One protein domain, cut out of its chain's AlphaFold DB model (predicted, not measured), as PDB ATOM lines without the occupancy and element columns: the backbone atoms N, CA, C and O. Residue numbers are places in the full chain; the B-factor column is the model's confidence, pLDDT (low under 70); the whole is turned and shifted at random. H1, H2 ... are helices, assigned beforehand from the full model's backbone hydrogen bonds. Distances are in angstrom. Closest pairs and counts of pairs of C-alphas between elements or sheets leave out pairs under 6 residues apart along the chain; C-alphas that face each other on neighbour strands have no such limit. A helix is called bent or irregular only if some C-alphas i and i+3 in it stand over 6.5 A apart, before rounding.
ATOM      1  N   VAL A 103     -31.444  15.800  25.156       94.88
ATOM      2  CA  VAL A 103     -32.841  15.358  25.045       94.88
ATOM      3  C   VAL A 103     -32.925  13.836  24.974       94.88
ATOM      4  O   VAL A 103     -33.734  13.246  25.684       94.88
ATOM      5  N   PHE A 104     -32.080  13.192  24.171       93.88
ATOM      6  CA  PHE A 104     -32.039  11.736  24.055       93.88
ATOM      7  C   PHE A 104     -31.742  11.064  25.404       93.88
ATOM      8  O   PHE A 104     -32.495  10.194  25.840       93.88
ATOM      9  N   ASN A 105     -30.721  11.536  26.123       90.69
ATOM     10  CA  ASN A 105     -30.350  11.008  27.437       90.69
ATOM     11  C   ASN A 105     -31.437  11.237  28.496       90.69
ATOM     12  O   ASN A 105     -31.689  10.362  29.328       90.69
ATOM     13  N   ARG A 106     -32.109  12.395  28.468       90.12
ATOM     14  CA  ARG A 106     -33.242  12.675  29.359       90.12
ATOM     15  C   ARG A 106     -34.412  11.734  29.076       90.12
ATOM     16  O   ARG A 106     -34.974  11.180  30.018       90.12
ATOM     17  N   THR A 107     -34.748  11.532  27.803       86.50
ATOM     18  CA  THR A 107     -35.801  10.602  27.378       86.50
ATOM     19  C   THR A 107     -35.479   9.173  27.810       86.50
ATOM     20  O   THR A 107     -36.326   8.526  28.415       86.50
ATOM     21  N   LEU A 108     -34.246   8.698  27.592       85.12
ATOM     22  CA  LEU A 108     -33.816   7.371  28.049       85.12
ATOM     23  C   LEU A 108     -33.915   7.215  29.568       85.12
ATOM     24  O   LEU A 108     -34.395   6.192  30.053       85.12
ATOM     25  N   ARG A 109     -33.501   8.234  30.331       84.69
ATOM     26  CA  ARG A 109     -33.625   8.225  31.793       84.69
ATOM     27  C   ARG A 109     -35.085   8.117  32.226       84.69
ATOM     28  O   ARG A 109     -35.377   7.322  33.114       84.69
ATOM     29  N   GLN A 110     -35.983   8.890  31.614       83.00
ATOM     30  CA  GLN A 110     -37.407   8.845  31.945       83.00
ATOM     31  C   GLN A 110     -38.008   7.475  31.619       83.00
ATOM     32  O   GLN A 110     -38.627   6.873  32.486       83.00
ATOM     33  N   LEU A 111     -37.728   6.936  30.428       83.06
ATOM     34  CA  LEU A 111     -38.176   5.598  30.035       83.06
ATOM     35  C   LEU A 111     -37.689   4.516  31.006       83.06
ATOM     36  O   LEU A 111     -38.445   3.615  31.351       83.06
ATOM     37  N   MET A 112     -36.445   4.610  31.483       80.50
ATOM     38  CA  MET A 112     -35.894   3.662  32.454       80.50
ATOM     39  C   MET A 112     -36.571   3.772  33.830       80.50
ATOM     40  O   MET A 112     -36.827   2.750  34.469       80.50
ATOM     41  N   LEU A 113     -36.881   4.991  34.285       83.75
ATOM     42  CA  LEU A 113     -37.625   5.220  35.529       83.75
ATOM     43  C   LEU A 113     -39.058   4.685  35.427       83.75
ATOM     44  O   LEU A 113     -39.508   3.970  36.323       83.75
ATOM     45  N   ASP A 114     -39.737   4.979  34.318       81.56
ATOM     46  CA  ASP A 114     -41.096   4.514  34.047       81.56
ATOM     47  C   ASP A 114     -41.126   2.983  33.985       81.56
ATOM     48  O   ASP A 114     -41.934   2.357  34.663       81.56
ATOM     49  N   PHE A 115     -40.173   2.366  33.281       81.31
ATOM     50  CA  PHE A 115     -40.033   0.913  33.205       81.31
ATOM     51  C   PHE A 115     -39.790   0.273  34.577       81.31
ATOM     52  O   PHE A 115     -40.436  -0.718  34.921       81.31
ATOM     53  N   SER A 116     -38.907   0.850  35.400       76.75
ATOM     54  CA  SER A 116     -38.669   0.358  36.762       76.75
ATOM     55  C   SER A 116     -39.922   0.455  37.635       76.75
ATOM     56  O   SER A 116     -40.165  -0.439  38.448       76.75
ATOM     57  N   SER A 117     -40.706   1.525  37.481       78.44
ATOM     58  CA  SER A 117     -41.988   1.697  38.170       78.44
ATOM     59  C   SER A 117     -43.010   0.662  37.694       78.44
ATOM     60  O   SER A 117     -43.621  -0.027  38.509       78.44
ATOM     61  N   SER A 118     -43.129   0.465  36.377       77.62
ATOM     62  CA  SER A 118     -43.999  -0.549  35.778       77.62
ATOM     63  C   SER A 118     -43.653  -1.957  36.255       77.62
ATOM     64  O   SER A 118     -44.557  -2.686  36.642       77.62
ATOM     65  N   ILE A 119     -42.368  -2.329  36.310       78.75
ATOM     66  CA  ILE A 119     -41.941  -3.623  36.863       78.75
ATOM     67  C   ILE A 119     -42.341  -3.749  38.334       78.75
ATOM     68  O   ILE A 119     -42.899  -4.771  38.726       78.75
ATOM     69  N   ARG A 120     -42.086  -2.722  39.154       72.25
ATOM     70  CA  ARG A 120     -42.449  -2.749  40.579       72.25
ATOM     71  C   ARG A 120     -43.954  -2.960  40.773       72.25
ATOM     72  O   ARG A 120     -44.341  -3.758  41.624       72.25
ATOM     73  N   ASN A 121     -44.773  -2.297  39.957       73.44
ATOM     74  CA  ASN A 121     -46.228  -2.441  39.972       73.44
ATOM     75  C   ASN A 121     -46.673  -3.829  39.492       73.44
ATOM     76  O   ASN A 121     -47.499  -4.456  40.143       73.44
ATOM     77  N   LEU A 122     -46.108  -4.332  38.389       77.06
ATOM     78  CA  LEU A 122     -46.440  -5.655  37.844       77.06
ATOM     79  C   LEU A 122     -46.121  -6.784  38.822       77.06
ATOM     80  O   LEU A 122     -46.838  -7.780  38.872       77.06
ATOM     81  N   LEU A 123     -45.048  -6.637  39.594       77.12
ATOM     82  CA  LEU A 123     -44.614  -7.669  40.521       77.12
ATOM     83  C   LEU A 123     -45.348  -7.621  41.879       77.12
ATOM     84  O   LEU A 123     -45.197  -8.559  42.651       77.12
ATOM     85  N   ASN A 124     -46.158  -6.597  42.200       63.59
ATOM     86  CA  ASN A 124     -46.767  -6.417  43.538       63.59
ATOM     87  C   ASN A 124     -45.747  -6.561  44.694       63.59
ATOM     88  O   ASN A 124     -46.065  -7.050  45.780       63.59
ATOM     89  N   PHE A 125     -44.487  -6.182  44.464       53.69
ATOM     90  CA  PHE A 125     -43.407  -6.422  45.418       53.69
ATOM     91  C   PHE A 125     -43.402  -5.344  46.512       53.69
ATOM     92  O   PHE A 125     -42.876  -4.249  46.329       53.69
ATOM     93  N   ASN A 126     -43.926  -5.696  47.688       54.84
ATOM     94  CA  ASN A 126     -43.703  -4.990  48.957       54.84
ATOM     95  C   ASN A 126     -42.361  -5.391  49.609       54.84
ATOM     96  O   ASN A 126     -42.259  -5.523  50.826       54.84
ATOM     97  N   SER A 127     -41.315  -5.615  48.814       53.06
ATOM     98  CA  SER A 127     -39.961  -5.777  49.349       53.06
ATOM     99  C   SER A 127     -38.963  -4.966  48.532       53.06
ATOM    100  O   SER A 127     -38.996  -4.934  47.301       53.06
ATOM    101  N   THR A 128     -38.139  -4.222  49.268       50.81
ATOM    102  CA  THR A 128     -37.107  -3.301  48.799       50.81
ATOM    103  C   THR A 128     -36.276  -3.957  47.705       50.81
ATOM    104  O   THR A 128     -35.699  -5.019  47.925       50.81
ATOM    105  N   ILE A 129     -36.212  -3.338  46.522       56.06
ATOM    106  CA  ILE A 129     -35.286  -3.782  45.477       56.06
ATOM    107  C   ILE A 129     -33.885  -3.637  46.060       56.06
ATOM    108  O   ILE A 129     -33.416  -2.516  46.252       56.06
ATOM    109  N   GLU A 130     -33.235  -4.752  46.380       58.25
ATOM    110  CA  GLU A 130     -31.832  -4.709  46.745       58.25
ATOM    111  C   GLU A 130     -31.041  -4.219  45.515       58.25
ATOM    112  O   GLU A 130     -31.071  -4.818  44.435       58.25
ATOM    113  N   GLU A 131     -30.334  -3.102  45.711       55.66
ATOM    114  CA  GLU A 131     -29.200  -2.553  44.942       55.66
ATOM    115  C   GLU A 131     -28.510  -3.485  43.907       55.66
ATOM    116  O   GLU A 131     -28.271  -3.041  42.776       55.66
ATOM    117  N   PRO A 132     -28.192  -4.767  44.198       59.97
ATOM    118  CA  PRO A 132     -27.584  -5.713  43.260       59.97
ATOM    119  C   PRO A 132     -28.210  -5.818  41.862       59.97
ATOM    120  O   PRO A 132     -27.456  -5.938  40.895       59.97
ATOM    121  N   VAL A 133     -29.538  -5.760  41.697       61.50
ATOM    122  CA  VAL A 133     -30.155  -5.958  40.363       61.50
ATOM    123  C   VAL A 133     -29.914  -4.754  39.450       61.50
ATOM    124  O   VAL A 133     -29.578  -4.919  38.274       61.50
ATOM    125  N   LEU A 134     -30.008  -3.538  39.997       57.31
ATOM    126  CA  LEU A 134     -29.700  -2.308  39.267       57.31
ATOM    127  C   LEU A 134     -28.212  -2.244  38.927       57.31
ATOM    128  O   LEU A 134     -27.854  -1.954  37.786       57.31
ATOM    129  N   LYS A 135     -27.342  -2.619  39.871       56.91
ATOM    130  CA  LYS A 135     -25.894  -2.692  39.652       56.91
ATOM    131  C   LYS A 135     -25.528  -3.703  38.558       56.91
ATOM    132  O   LYS A 135     -24.674  -3.414  37.722       56.91
ATOM    133  N   LEU A 136     -26.218  -4.845  38.499       62.53
ATOM    134  CA  LEU A 136     -26.021  -5.866  37.466       62.53
ATOM    135  C   LEU A 136     -26.485  -5.386  36.082       62.53
ATOM    136  O   LEU A 136     -25.743  -5.536  35.110       62.53
ATOM    137  N   LEU A 137     -27.664  -4.766  35.984       59.03
ATOM    138  CA  LEU A 137     -28.191  -4.225  34.725       59.03
ATOM    139  C   LEU A 137     -27.345  -3.057  34.199       59.03
ATOM    140  O   LEU A 137     -27.031  -3.013  33.011       59.03
ATOM    141  N   MET A 138     -26.894  -2.166  35.084       58.34
ATOM    142  CA  MET A 138     -25.994  -1.067  34.722       58.34
ATOM    143  C   MET A 138     -24.605  -1.583  34.304       58.34
ATOM    144  O   MET A 138     -24.037  -1.081  33.337       58.34
ATOM    145  N   SER A 139     -24.078  -2.632  34.956       60.00
ATOM    146  CA  SER A 139     -22.775  -3.225  34.598       60.00
ATOM    147  C   SER A 139     -22.764  -3.901  33.223       60.00
ATOM    148  O   SER A 139     -21.769  -3.824  32.505       60.00
ATOM    149  N   LYS A 140     -23.880  -4.518  32.813       59.56
ATOM    150  CA  LYS A 140     -23.991  -5.192  31.510       59.56
ATOM    151  C   LYS A 140     -24.203  -4.226  30.342       59.56
ATOM    152  O   LYS A 140     -23.877  -4.579  29.216       59.56
ATOM    153  N   LEU A 141     -24.706  -3.018  30.602       58.62
ATOM    154  CA  LEU A 141     -24.992  -2.018  29.567       58.62
ATOM    155  C   LEU A 141     -23.856  -1.005  29.335       58.62
ATOM    156  O   LEU A 141     -23.886  -0.314  28.325       58.62
ATOM    157  N   TRP A 142     -22.844  -0.916  30.211       53.06
ATOM    158  CA  TRP A 142     -21.826   0.152  30.137       53.06
ATOM    159  C   TRP A 142     -20.377  -0.301  29.877       53.06
ATOM    160  O   TRP A 142     -19.520   0.533  29.601       53.06
TER     161      TRP A 142
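What this domain is: This is residues 103 to 142 of the 155 residues of the protein "Mrr restriction system protein" of uncultured Synechococcales cyanobacterium (UniProt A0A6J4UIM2). This is an open U of two helices: a long helix, H1, makes the longer arm, the link of residues 124 to 131 makes the turn, and a shorter helix, H2, heads back on the other side of a gap, without reaching H1. The printed part has 40 residues with two named helices, H1 then H2 along the chain, and no named strand; the class is all helix. The whole is loose, with a radius of gyration of the C-alphas of 11.6 A, and flat, spanning 33 by 20 by 11 A.

Where its parts are: Find C-alpha 103 at (-32.841, 15.358, 25.045); from there H1, residues 103 to 123, runs 30.1 A to C-alpha 123 at (-44.614, -7.669, 40.521). Go on through residues 124 to 131, passing C-alpha 128 at (-37.107, -3.301, 48.799). At Pro 132 you enter H2, residues 132 to 142, which runs 15.5 A to C-alpha 142 at (-21.826, 0.152, 30.137).

How they stand to each other: H1 and H2 are apart, with no C-alpha of the one within 8 A of the other. Compare their N-to-C directions: (-0.50, -0.69, 0.53) for H1 and (0.43, 0.25, -0.87) for H2. Residues 103 to 115 of H1 stand free, and so do residues 121 to 127, of which 121 to 123 belong to H1, and residues 135 to 142 of H2. In H1 and H2 every O i to N i+4 pair is within hydrogen-bond range, and neither helix is bent.

The domain as a whole: The two C-alphas farthest apart are those of Val 103 and Asn 126, at 33.2 A, while the first and last printed C-alphas, 103 and 142, are 19.5 A apart. The printed part has no cut, and the link from H1 to H2, 8 residues, is short. Look at the B-factor column: the mean pLDDT of the printed part is 70.6, with 82 for H1 and 59 for H2, and residues 124 to 142 are under 70.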